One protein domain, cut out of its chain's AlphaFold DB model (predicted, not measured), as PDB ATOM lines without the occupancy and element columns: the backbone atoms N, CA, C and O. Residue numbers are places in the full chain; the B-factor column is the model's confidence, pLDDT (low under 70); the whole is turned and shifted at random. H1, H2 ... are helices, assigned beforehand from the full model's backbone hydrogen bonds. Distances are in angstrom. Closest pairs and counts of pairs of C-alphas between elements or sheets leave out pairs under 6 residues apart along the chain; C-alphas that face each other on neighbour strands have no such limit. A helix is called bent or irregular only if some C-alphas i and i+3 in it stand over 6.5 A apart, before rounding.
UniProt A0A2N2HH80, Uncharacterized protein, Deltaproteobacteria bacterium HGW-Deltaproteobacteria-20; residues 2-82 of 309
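Overview. This is residues 2 to 82 of the 309 residues of an uncharacterized protein of Deltaproteobacteria bacterium HGW-Deltaproteobacteria-20 (UniProt A0A2N2HH80). Three helices run up and down as a loose bundle: H2 and H3 lie side by side, and the longer H1 slants over them, meeting the last residues of H2, 55 to 56, with its residues 9 to 13 and spreading away from H2 toward its own last residue. The first residues of H1, 2 to 8, stick out past the other two helices and add to the length. The printed part has 81 residues with three named helices in the order H1, H2, H3 and no named strand, and its class is all helix. The whole is only just loose, close to compact, with a radius of gyration of the C-alphas of 14.2 A, and it spans 49 by 23 by 18 A.

Along the chain. H1 runs from Val 2, C-alpha at (-15.194, 83.187, 101.712), to Ala 29, C-alpha at (-46.186, 64.810, 81.494), 41.3 A from first to last C-alpha. It is neither bent nor irregular, but only just: C-alphas 8 and 11 are 6.3 A apart. H2 takes residues 38 to 56 and is 26.6 A long. H3 takes residues 63 to 79, is 24.9 A long, and ends with C-alpha 79 at (-50.545, 78.760, 75.393).

Arrangement. H1, H2 and H3 form an up and down bundle, in which each helix runs against the one before it. H1 and H2 form a helical hairpin and run opposite ways at a shallow tilt of 21 degrees. They touch through residues 9 to 13 of H1 and 55 to 56 of H2 alone, with the C-alphas of Cys 13 and Thr 55 closest at 5.7 A. H2 and H3 form a second helical hairpin, opposite ways at a shallow tilt of 5 degrees. They touch, and their closest C-alphas are those of Cys 41 and Val 76, 7.0 A apart. H1 and H3 are close but not clearly touching, with the C-alphas of Leu 17 and Met 65 closest at 7.5 A. They run the same way at a shallow tilt of 24 degrees. In H2 and H3 every O i to N i+4 pair is within hydrogen-bond range; in H1 it is 19 of 24.

Size, cuts and confidence. The C-alphas farthest apart are those of Ala 3 and Glu 82, 49.8 A. Residues 2 to 8, which belong to H1, stand free. The links from H1 to H2, with 8 residues, and from H2 to H3, with 6, are both short. The printed part has no cut. Its mean pLDDT is 77.9, and residues 2 to 10, 33, 58 to 61 and 81 to 82 are under 70.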
ATOM      1  N   VAL A   2     -14.551  83.190 103.055       47.38
ATOM      2  CA  VAL A   2     -15.194  83.187 101.712       47.38
ATOM      3  C   VAL A   2     -15.313  81.792 101.067       47.38
ATOM      4  O   VAL A   2     -16.336  81.476 100.469       47.38
ATOM      5  N   ALA A   3     -14.317  80.919 101.249       40.50
ATOM      6  CA  ALA A   3     -14.339  79.562 100.690       40.50
ATOM      7  C   ALA A   3     -15.392  78.634 101.333       40.50
ATOM      8  O   ALA A   3     -15.847  77.694 100.694       40.50
ATOM      9  N   TRP A   4     -15.808  78.902 102.576       35.44
ATOM     10  CA  TRP A   4     -16.780  78.065 103.287       35.44
ATOM     11  C   TRP A   4     -18.226  78.386 102.881       35.44
ATOM     12  O   TRP A   4     -19.044  77.480 102.757       35.44
ATOM     13  N   CYS A   5     -18.524  79.654 102.573       43.38
ATOM     14  CA  CYS A   5     -19.841  80.048 102.064       43.38
ATOM     15  C   CYS A   5     -20.134  79.450 100.678       43.38
ATOM     16  O   CYS A   5     -21.263  79.053 100.412       43.38
ATOM     17  N   LEU A   6     -19.119  79.329  99.812       46.09
ATOM     18  CA  LEU A   6     -19.281  78.741  98.476       46.09
ATOM     19  C   LEU A   6     -19.579  77.236  98.525       46.09
ATOM     20  O   LEU A   6     -20.392  76.751  97.747       46.09
ATOM     21  N   VAL A   7     -18.975  76.500  99.462       53.72
ATOM     22  CA  VAL A   7     -19.179  75.044  99.580       53.72
ATOM     23  C   VAL A   7     -20.578  74.698 100.102       53.72
ATOM     24  O   VAL A   7     -21.130  73.674  99.712       53.72
ATOM     25  N   MET A   8     -21.183  75.557 100.928       53.75
ATOM     26  CA  MET A   8     -22.515  75.307 101.499       53.75
ATOM     27  C   MET A   8     -23.668  75.844 100.635       53.75
ATOM     28  O   MET A   8     -24.771  75.311 100.707       53.75
ATOM     29  N   ALA A   9     -23.434  76.866  99.803       59.34
ATOM     30  CA  ALA A   9     -24.478  77.451  98.954       59.34
ATOM     31  C   ALA A   9     -24.774  76.623  97.688       59.34
ATOM     32  O   ALA A   9     -25.922  76.540  97.252       59.34
ATOM     33  N   VAL A  10     -23.760  75.969  97.113       65.81
ATOM     34  CA  VAL A  10     -23.903  75.204  95.858       65.81
ATOM     35  C   VAL A  10     -24.868  74.007  95.982       65.81
ATOM     36  O   VAL A  10     -25.735  73.879  95.117       65.81
ATOM     37  N   PRO A  11     -24.817  73.168  97.038       70.88
ATOM     38  CA  PRO A  11     -25.714  72.012  97.166       70.88
ATOM     39  C   PRO A  11     -27.187  72.386  97.388       70.88
ATOM     40  O   PRO A  11     -28.087  71.663  96.964       70.88
ATOM     41  N   ALA A  12     -27.453  73.516  98.050       72.62
ATOM     42  CA  ALA A  12     -28.819  73.993  98.264       72.62
ATOM     43  C   ALA A  12     -29.455  74.477  96.951       72.62
ATOM     44  O   ALA A  12     -30.625  74.201  96.682       72.62
ATOM     45  N   CYS A  13     -28.661  75.140  96.105       75.06
ATOM     46  CA  CYS A  13     -29.103  75.639  94.808       75.06
ATOM     47  C   CYS A  13     -29.446  74.499  93.837       75.06
ATOM     48  O   CYS A  13     -30.474  74.551  93.161       75.06
ATOM     49  N   THR A  14     -28.627  73.443  93.791       80.75
ATOM     50  CA  THR A  14     -28.887  72.288  92.921       80.75
ATOM     51  C   THR A  14     -30.122  71.509  93.367       80.75
ATOM     52  O   THR A  14     -30.916  71.104  92.525       80.75
ATOM     53  N   SER A  15     -30.349  71.360  94.676       86.56
ATOM     54  CA  SER A  15     -31.534  70.667  95.191       86.56
ATOM     55  C   SER A  15     -32.845  71.381  94.846       86.56
ATOM     56  O   SER A  15     -33.827  70.710  94.529       86.56
ATOM     57  N   GLN A  16     -32.890  72.714  94.921       83.38
ATOM     58  CA  GLN A  16     -34.102  73.466  94.575       83.38
ATOM     59  C   GLN A  16     -34.354  73.498  93.066       83.38
ATOM     60  O   GLN A  16     -35.499  73.358  92.641       83.38
ATOM     61  N   LEU A  17     -33.294  73.609  92.260       83.94
ATOM     62  CA  LEU A  17     -33.395  73.533  90.804       83.94
ATOM     63  C   LEU A  17     -33.951  72.177  90.350       83.94
ATOM     64  O   LEU A  17     -34.856  72.131  89.522       83.94
ATOM     65  N   GLU A  18     -33.447  71.076  90.910       87.62
ATOM     66  CA  GLU A  18     -33.923  69.729  90.580       87.62
ATOM     67  C   GLU A  18     -35.374  69.502  91.016       87.62
ATOM     68  O   GLU A  18     -36.156  68.916  90.266       87.62
ATOM     69  N   HIS A  19     -35.783  70.034  92.174       88.06
ATOM     70  CA  HIS A  19     -37.192  70.014  92.573       88.06
ATOM     71  C   HIS A  19     -38.071  70.744  91.549       88.06
ATOM     72  O   HIS A  19     -39.097  70.214  91.125       88.06
ATOM     73  N   PHE A  20     -37.651  71.931  91.107       85.94
ATOM     74  CA  PHE A  20     -38.401  72.711  90.124       85.94
ATOM     75  C   PHE A  20     -38.462  72.012  88.759       85.94
ATOM     76  O   PHE A  20     -39.510  71.982  88.119       85.94
ATOM     77  N   ARG A  21     -37.362  71.387  88.325       88.31
ATOM     78  CA  ARG A  21     -37.319  70.576  87.097       88.31
ATOM     79  C   ARG A  21     -38.270  69.393  87.153       88.31
ATOM     80  O   ARG A  21     -38.957  69.131  86.170       88.31
ATOM     81  N   LEU A  22     -38.323  68.691  88.283       90.62
ATOM     82  CA  LEU A  22     -39.239  67.569  88.482       90.62
ATOM     83  C   LEU A  22     -40.698  68.028  88.484       90.62
ATOM     84  O   LEU A  22     -41.529  67.395  87.833       90.62
ATOM     85  N   GLU A  23     -41.011  69.135  89.155       87.62
ATOM     86  CA  GLU A  23     -42.351  69.734  89.167       87.62
ATOM     87  C   GLU A  23     -42.775  70.141  87.745       87.62
ATOM     88  O   GLU A  23     -43.831  69.725  87.265       87.62
ATOM     89  N   TRP A  24     -41.894  70.829  87.011       86.00
ATOM     90  CA  TRP A  24     -42.113  71.222  85.618       86.00
ATOM     91  C   TRP A  24     -42.290  70.029  84.670       86.00
ATOM     92  O   TRP A  24     -43.209  70.003  83.847       86.00
ATOM     93  N   ALA A  25     -41.440  69.008  84.793       88.31
ATOM     94  CA  ALA A  25     -41.539  67.788  83.999       88.31
ATOM     95  C   ALA A  25     -42.840  67.026  84.290       88.31
ATOM     96  O   ALA A  25     -43.459  66.499  83.366       88.31
ATOM     97  N   THR A  26     -43.279  67.004  85.551       87.94
ATOM     98  CA  THR A  26     -44.537  66.367  85.968       87.94
ATOM     99  C   THR A  26     -45.740  67.084  85.364       87.94
ATOM    100  O   THR A  26     -46.619  66.425  84.807       87.94
ATOM    101  N   LEU A  27     -45.750  68.420  85.394       83.94
ATOM    102  CA  LEU A  27     -46.795  69.232  84.766       83.94
ATOM    103  C   LEU A  27     -46.868  68.980  83.254       83.94
ATOM    104  O   LEU A  27     -47.945  68.695  82.736       83.94
ATOM    105  N   ARG A  28     -45.721  68.969  82.553       84.94
ATOM    106  CA  ARG A  28     -45.668  68.603  81.125       84.94
ATOM    107  C   ARG A  28     -46.198  67.190  80.867       84.94
ATOM    108  O   ARG A  28     -46.960  66.990  79.924       84.94
ATOM    109  N   ALA A  29     -45.802  66.210  81.681       85.81
ATOM    110  CA  ALA A  29     -46.186  64.810  81.494       85.81
ATOM    111  C   ALA A  29     -47.690  64.565  81.685       85.81
ATOM    112  O   ALA A  29     -48.258  63.690  81.035       85.81
ATOM    113  N   GLN A  30     -48.348  65.348  82.541       87.12
ATOM    114  CA  GLN A  30     -49.791  65.257  82.765       87.12
ATOM    115  C   GLN A  30     -50.617  65.857  81.615       87.12
ATOM    116  O   GLN A  30     -51.842  65.741  81.625       87.12
ATOM    117  N   GLY A  31     -49.987  66.516  80.631       86.56
ATOM    118  CA  GLY A  31     -50.687  67.260  79.575       86.56
ATOM    119  C   GLY A  31     -51.497  68.448  80.108       86.56
ATOM    120  O   GLY A  31     -52.153  69.158  79.346       86.56
ATOM    121  N   THR A  32     -51.450  68.675  81.418       72.19
ATOM    122  CA  THR A  32     -51.934  69.877  82.065       72.19
ATOM    123  C   THR A  32     -50.969  70.985  81.714       72.19
ATOM    124  O   THR A  32     -49.753  70.834  81.845       72.19
ATOM    125  N   ALA A  33     -51.505  72.110  81.261       69.50
ATOM    126  CA  ALA A  33     -50.688  73.298  81.191       69.50
ATOM    127  C   ALA A  33     -50.042  73.541  82.562       69.50
ATOM    128  O   ALA A  33     -50.669  73.268  83.587       69.50
ATOM    129  N   PRO A  34     -48.804  74.046  82.591       70.75
ATOM    130  CA  PRO A  34     -48.068  74.262  83.835       70.75
ATOM    131  C   PRO A  34     -48.738  75.251  84.800       70.75
ATOM    132  O   PRO A  34     -48.289  75.428  85.926       70.75
ATOM    133  N   CYS A  35     -49.811  75.889  84.352       83.00
ATOM    134  CA  CYS A  35     -50.641  76.829  85.071       83.00
ATOM    135  C   CYS A  35     -52.070  76.726  84.510       83.00
ATOM    136  O   CYS A  35     -52.250  76.503  83.304       83.00
ATOM    137  N   GLY A  36     -53.084  76.833  85.376       83.62
ATOM    138  CA  GLY A  36     -54.492  76.727  84.991       83.62
ATOM    139  C   GLY A  36     -54.954  77.942  84.191       83.62
ATOM    140  O   GLY A  36     -55.605  77.791  83.155       83.62
ATOM    141  N   ASP A  37     -54.538  79.130  84.626       86.94
ATOM    142  CA  ASP A  37     -54.800  80.411  83.979       86.94
ATOM    143  C   ASP A  37     -53.555  81.329  83.946       86.94
ATOM    144  O   ASP A  37     -52.461  80.969  84.382       86.94
ATOM    145  N   ALA A  38     -53.700  82.532  83.379       78.50
ATOM    146  CA  ALA A  38     -52.604  83.497  83.268       78.50
ATOM    147  C   ALA A  38     -52.123  84.045  84.628       78.50
ATOM    148  O   ALA A  38     -51.001  84.552  84.724       78.50
ATOM    149  N   ALA A  39     -52.951  83.996  85.678       85.38
ATOM    150  CA  ALA A  39     -52.544  84.397  87.021       85.38
ATOM    151  C   ALA A  39     -51.615  83.340  87.628       85.38
ATOM    152  O   ALA A  39     -50.521  83.700  88.066       85.38
ATOM    153  N   ASP A  40     -51.972  82.061  87.508       85.81
ATOM    154  CA  ASP A  40     -51.143  80.932  87.941       85.81
ATOM    155  C   ASP A  40     -49.761  80.954  87.266       85.81
ATOM    156  O   ASP A  40     -48.734  80.731  87.910       85.81
ATOM    157  N   CYS A  41     -49.696  81.271  85.966       82.38
ATOM    158  CA  CYS A  41     -48.414  81.338  85.257       82.38
ATOM    159  C   CYS A  41     -47.533  82.485  85.759       82.38
ATOM    160  O   CYS A  41     -46.315  82.334  85.860       82.38
ATOM    161  N   ARG A  42     -48.136  83.644  86.062       83.06
ATOM    162  CA  ARG A  42     -47.407  84.792  86.616       83.06
ATOM    163  C   ARG A  42     -46.882  84.487  88.011       83.06
ATOM    164  O   ARG A  42     -45.746  84.845  88.308       83.06
ATOM    165  N   GLU A  43     -47.666  83.796  88.831       88.69
ATOM    166  CA  GLU A  43     -47.224  83.346  90.151       88.69
ATOM    167  C   GLU A  43     -46.061  82.350  90.042       88.69
ATOM    168  O   GLU A  43     -45.057  82.496  90.742       88.69
ATOM    169  N   LEU A  44     -46.136  81.392  89.113       86.19
ATOM    170  CA  LEU A  44     -45.068  80.421  88.871       86.19
ATOM    171  C   LEU A  44     -43.756  81.098  88.444       86.19
ATOM    172  O   LEU A  44     -42.702  80.810  89.015       86.19
ATOM    173  N   VAL A  45     -43.815  82.027  87.483       86.44
ATOM    174  CA  VAL A  45     -42.640  82.804  87.042       86.44
ATOM    175  C   VAL A  45     -42.105  83.674  88.186       86.44
ATOM    176  O   VAL A  45     -40.897  83.718  88.407       86.44
ATOM    177  N   GLY A  46     -42.985  84.289  88.983       90.25
ATOM    178  CA  GLY A  46     -42.593  85.061  90.164       90.25
ATOM    179  C   GLY A  46     -41.832  84.223  91.196       90.25
ATOM    180  O   GLY A  46     -40.778  84.647  91.676       90.25
ATOM    181  N   ARG A  47     -42.301  82.998  91.477       88.44
ATOM    182  CA  ARG A  47     -41.610  82.039  92.356       88.44
ATOM    183  C   ARG A  47     -40.242  81.630  91.804       88.44
ATOM    184  O   ARG A  47     -39.302  81.480  92.587       88.44
ATOM    185  N   MET A  48     -40.101  81.468  90.485       85.38
ATOM    186  CA  MET A  48     -38.800  81.198  89.854       85.38
ATOM    187  C   MET A  48     -37.829  82.360  90.040       85.38
ATOM    188  O   MET A  48     -36.691  82.137  90.456       85.38
ATOM    189  N   ASP A  49     -38.275  83.590  89.789       85.62
ATOM    190  CA  ASP A  49     -37.452  84.795  89.922       85.62
ATOM    191  C   ASP A  49     -37.038  85.058  91.373       85.62
ATOM    192  O   ASP A  49     -35.919  85.506  91.645       85.62
ATOM    193  N   GLU A  50     -37.925  84.791  92.330       87.44
ATOM    194  CA  GLU A  50     -37.621  84.888  93.758       87.44
ATOM    195  C   GLU A  50     -36.619  83.810  94.190       87.44
ATOM    196  O   GLU A  50     -35.619  84.126  94.835       87.44
ATOM    197  N   THR A  51     -36.807  82.563  93.743       83.62
ATOM    198  CA  THR A  51     -35.862  81.464  93.999       83.62
ATOM    199  C   THR A  51     -34.493  81.768  93.396       83.62
ATOM    200  O   THR A  51     -33.474  81.605  94.070       83.62
ATOM    201  N   ARG A  52     -34.450  82.281  92.159       83.81
ATOM    202  CA  ARG A  52     -33.227  82.708  91.466       83.81
ATOM    203  C   ARG A  52     -32.496  83.789  92.258       83.81
ATOM    204  O   ARG A  52     -31.296  83.665  92.493       83.81
ATOM    205  N   ARG A  53     -33.210  84.825  92.708       84.88
ATOM    206  CA  ARG A  53     -32.634  85.903  93.528       84.88
ATOM    207  C   ARG A  53     -32.120  85.391  94.872       84.88
ATOM    208  O   ARG A  53     -31.032  85.785  95.285       84.88
ATOM    209  N   ALA A  54     -32.859  84.495  95.522       84.44
ATOM    210  CA  ALA A  54     -32.486  83.934  96.818       84.44
ATOM    211  C   ALA A  54     -31.252  83.017  96.746       84.44
ATOM    212  O   ALA A  54     -30.428  83.028  97.659       84.44
ATOM    213  N   THR A  55     -31.106  82.238  95.671       80.31
ATOM    214  CA  THR A  55     -30.035  81.232  95.543       80.31
ATOM    215  C   THR A  55     -28.787  81.740  94.826       80.31
ATOM    216  O   THR A  55     -27.674  81.446  95.264       80.31
ATOM    217  N   CYS A  56     -28.940  82.521  93.756       80.56
ATOM    218  CA  CYS A  56     -27.818  82.993  92.938       80.56
ATOM    219  C   CYS A  56     -27.327  84.401  93.334       80.56
ATOM    220  O   CYS A  56     -26.234  84.816  92.932       80.56
ATOM    221  N   GLY A  57     -28.103  85.142  94.135       81.75
ATOM    222  CA  GLY A  57     -27.883  86.572  94.356       81.75
ATOM    223  C   GLY A  57     -27.943  87.367  93.043       81.75
ATOM    224  O   GLY A  57     -28.434  86.887  92.026       81.75
ATOM    225  N   GLU A  58     -27.392  88.584  93.029       68.12
ATOM    226  CA  GLU A  58     -27.299  89.411  91.808       68.12
ATOM    227  C   GLU A  58     -26.256  88.905  90.791       68.12
ATOM    228  O   GLU A  58     -26.054  89.512  89.738       68.12
ATOM    229  N   LYS A  59     -25.542  87.808  91.078       61.59
ATOM    230  CA  LYS A  59     -24.452  87.343  90.216       61.59
ATOM    231  C   LYS A  59     -24.984  86.445  89.099       61.59
ATOM    232  O   LYS A  59     -25.529  85.371  89.333       61.59
ATOM    233  N   ALA A  60     -24.759  86.902  87.869       52.84
ATOM    234  CA  ALA A  60     -25.267  86.378  86.599       52.84
ATOM    235  C   ALA A  60     -24.730  84.993  86.160       52.84
ATOM    236  O   ALA A  60     -24.538  84.762  84.972       52.84
ATOM    237  N   THR A  61     -24.434  84.063  87.072       58.03
ATOM    238  CA  THR A  61     -23.746  82.802  86.716       58.03
ATOM    239  C   THR A  61     -24.615  81.544  86.763       58.03
ATOM    240  O   THR A  61     -24.084  80.445  86.652       58.03
ATOM    241  N   CYS A  62     -25.936  81.664  86.884       77.00
ATOM    242  CA  CYS A  62     -26.841  80.510  86.905       77.00
ATOM    243  C   CYS A  62     -27.422  80.210  85.513       77.00
ATOM    244  O   CYS A  62     -28.623  80.345  85.302       77.00
ATOM    245  N   VAL A  63     -26.565  79.792  84.572       80.62
ATOM    246  CA  VAL A  63     -26.938  79.468  83.175       80.62
ATOM    247  C   VAL A  63     -28.113  78.479  83.106       80.62
ATOM    248  O   VAL A  63     -29.069  78.694  82.370       80.62
ATOM    249  N   GLU A  64     -28.100  77.454  83.960       78.62
ATOM    250  CA  GLU A  64     -29.149  76.424  84.012       78.62
ATOM    251  C   GLU A  64     -30.539  76.976  84.397       78.62
ATOM    252  O   GLU A  64     -31.555  76.436  83.965       78.62
ATOM    253  N   MET A  65     -30.598  78.049  85.200       80.31
ATOM    254  CA  MET A  65     -31.862  78.713  85.554       80.31
ATOM    255  C   MET A  65     -32.389  79.564  84.402       80.31
ATOM    256  O   MET A  65     -33.598  79.639  84.214       80.31
ATOM    257  N   GLU A  66     -31.504  80.188  83.621       83.56
ATOM    258  CA  GLU A  66     -31.905  81.009  82.474       83.56
ATOM    259  C   GLU A  66     -32.499  80.164  81.349       83.56
ATOM    260  O   GLU A  66     -33.472  80.575  80.714       83.56
ATOM    261  N   ASP A  67     -31.949  78.973  81.119       86.88
ATOM    262  CA  ASP A  67     -32.495  78.039  80.135       86.88
ATOM    263  C   ASP A  67     -33.868  77.510  80.572       86.88
ATOM    264  O   ASP A  67     -34.802  77.492  79.767       86.88
ATOM    265  N   LEU A  68     -34.033  77.184  81.859       84.81
ATOM    266  CA  LEU A  68     -35.324  76.774  82.415       84.81
ATOM    267  C   LEU A  68     -36.361  77.906  82.348       84.81
ATOM    268  O   LEU A  68     -37.492  77.683  81.930       84.81
ATOM    269  N   GLU A  69     -35.978  79.133  82.697       86.06
ATOM    270  CA  GLU A  69     -36.843  80.313  82.592       86.06
ATOM    271  C   GLU A  69     -37.276  80.563  81.141       86.06
ATOM    272  O   GLU A  69     -38.447  80.844  80.873       86.06
ATOM    273  N   ARG A  70     -36.355  80.404  80.182       86.88
ATOM    274  CA  ARG A  70     -36.648  80.532  78.750       86.88
ATOM    275  C   ARG A  70     -37.651  79.477  78.288       86.88
ATOM    276  O   ARG A  70     -38.581  79.821  77.562       86.88
ATOM    277  N   GLU A  71     -37.496  78.226  78.720       88.19
ATOM    278  CA  GLU A  71     -38.455  77.157  78.420       88.19
ATOM    279  C   GLU A  71     -39.843  77.429  79.008       88.19
ATOM    280  O   GLU A  71     -40.847  77.236  78.320       88.19
ATOM    281  N   VAL A  72     -39.910  77.892  80.259       86.25
ATOM    282  CA  VAL A  72     -41.176  78.206  80.937       86.25
ATOM    283  C   VAL A  72     -41.881  79.364  80.236       86.25
ATOM    284  O   VAL A  72     -43.055  79.249  79.888       86.25
ATOM    285  N   ARG A  73     -41.159  80.452  79.941       84.81
ATOM    286  CA  ARG A  73     -41.699  81.602  79.203       84.81
ATOM    287  C   ARG A  73     -42.186  81.205  77.810       84.81
ATOM    288  O   ARG A  73     -43.261  81.641  77.412       84.81
ATOM    289  N   ALA A  74     -41.443  80.368  77.087       85.25
ATOM    290  CA  ALA A  74     -41.864  79.877  75.775       85.25
ATOM    291  C   ALA A  74     -43.171  79.072  75.856       85.25
ATOM    292  O   ALA A  74     -44.088  79.331  75.082       85.25
ATOM    293  N   ALA A  75     -43.297  78.168  76.832       84.50
ATOM    294  CA  ALA A  75     -44.511  77.372  77.026       84.50
ATOM    295  C   ALA A  75     -45.729  78.227  77.419       84.50
ATOM    296  O   ALA A  75     -46.844  77.970  76.966       84.50
ATOM    297  N   VAL A  76     -45.525  79.263  78.242       83.38
ATOM    298  CA  VAL A  76     -46.574  80.241  78.568       83.38
ATOM    299  C   VAL A  76     -46.995  80.987  77.301       83.38
ATOM    300  O   VAL A  76     -48.182  81.052  76.995       83.38
ATOM    301  N   LEU A  77     -46.040  81.486  76.514       81.31
ATOM    302  CA  LEU A  77     -46.333  82.206  75.273       81.31
ATOM    303  C   LEU A  77     -47.084  81.348  74.252       81.31
ATOM    304  O   LEU A  77     -48.030  81.840  73.652       81.31
ATOM    305  N   GLU A  78     -46.714  80.079  74.070       81.56
ATOM    306  CA  GLU A  78     -47.431  79.164  73.170       81.56
ATOM    307  C   GLU A  78     -48.894  78.963  73.581       81.56
ATOM    308  O   GLU A  78     -49.763  78.830  72.721       81.56
ATOM    309  N   ARG A  79     -49.186  78.967  74.887       77.56
ATOM    310  CA  ARG A  79     -50.545  78.760  75.393       77.56
ATOM    311  C   ARG A  79     -51.422  80.003  75.304       77.56
ATOM    312  O   ARG A  79     -52.597  79.872  74.980       77.56
ATOM    313  N   PHE A  80     -50.871  81.181  75.590       78.00
ATOM    314  CA  PHE A  80     -51.611  82.448  75.565       78.00
ATOM    315  C   PHE A  80     -51.420  83.219  74.256       78.00
ATOM    316  O   PHE A  80     -51.542  84.442  74.248       78.00
ATOM    317  N   GLN A  81     -51.167  82.531  73.134       67.62
ATOM    318  CA  GLN A  81     -51.385  83.088  71.793       67.62
ATOM    319  C   GLN A  81     -52.888  83.310  71.546       67.62
ATOM    320  O   GLN A  81     -53.483  82.761  70.622       67.62
ATOM    321  N   GLU A  82     -53.523  84.126  72.376       50.00
ATOM    322  CA  GLU A  82     -54.768  84.764  72.006       50.00
ATOM    323  C   GLU A  82     -54.410  85.996  71.166       50.00
ATOM    324  O   GLU A  82     -53.524  86.775  71.543       50.00
TER     325      GLU A  82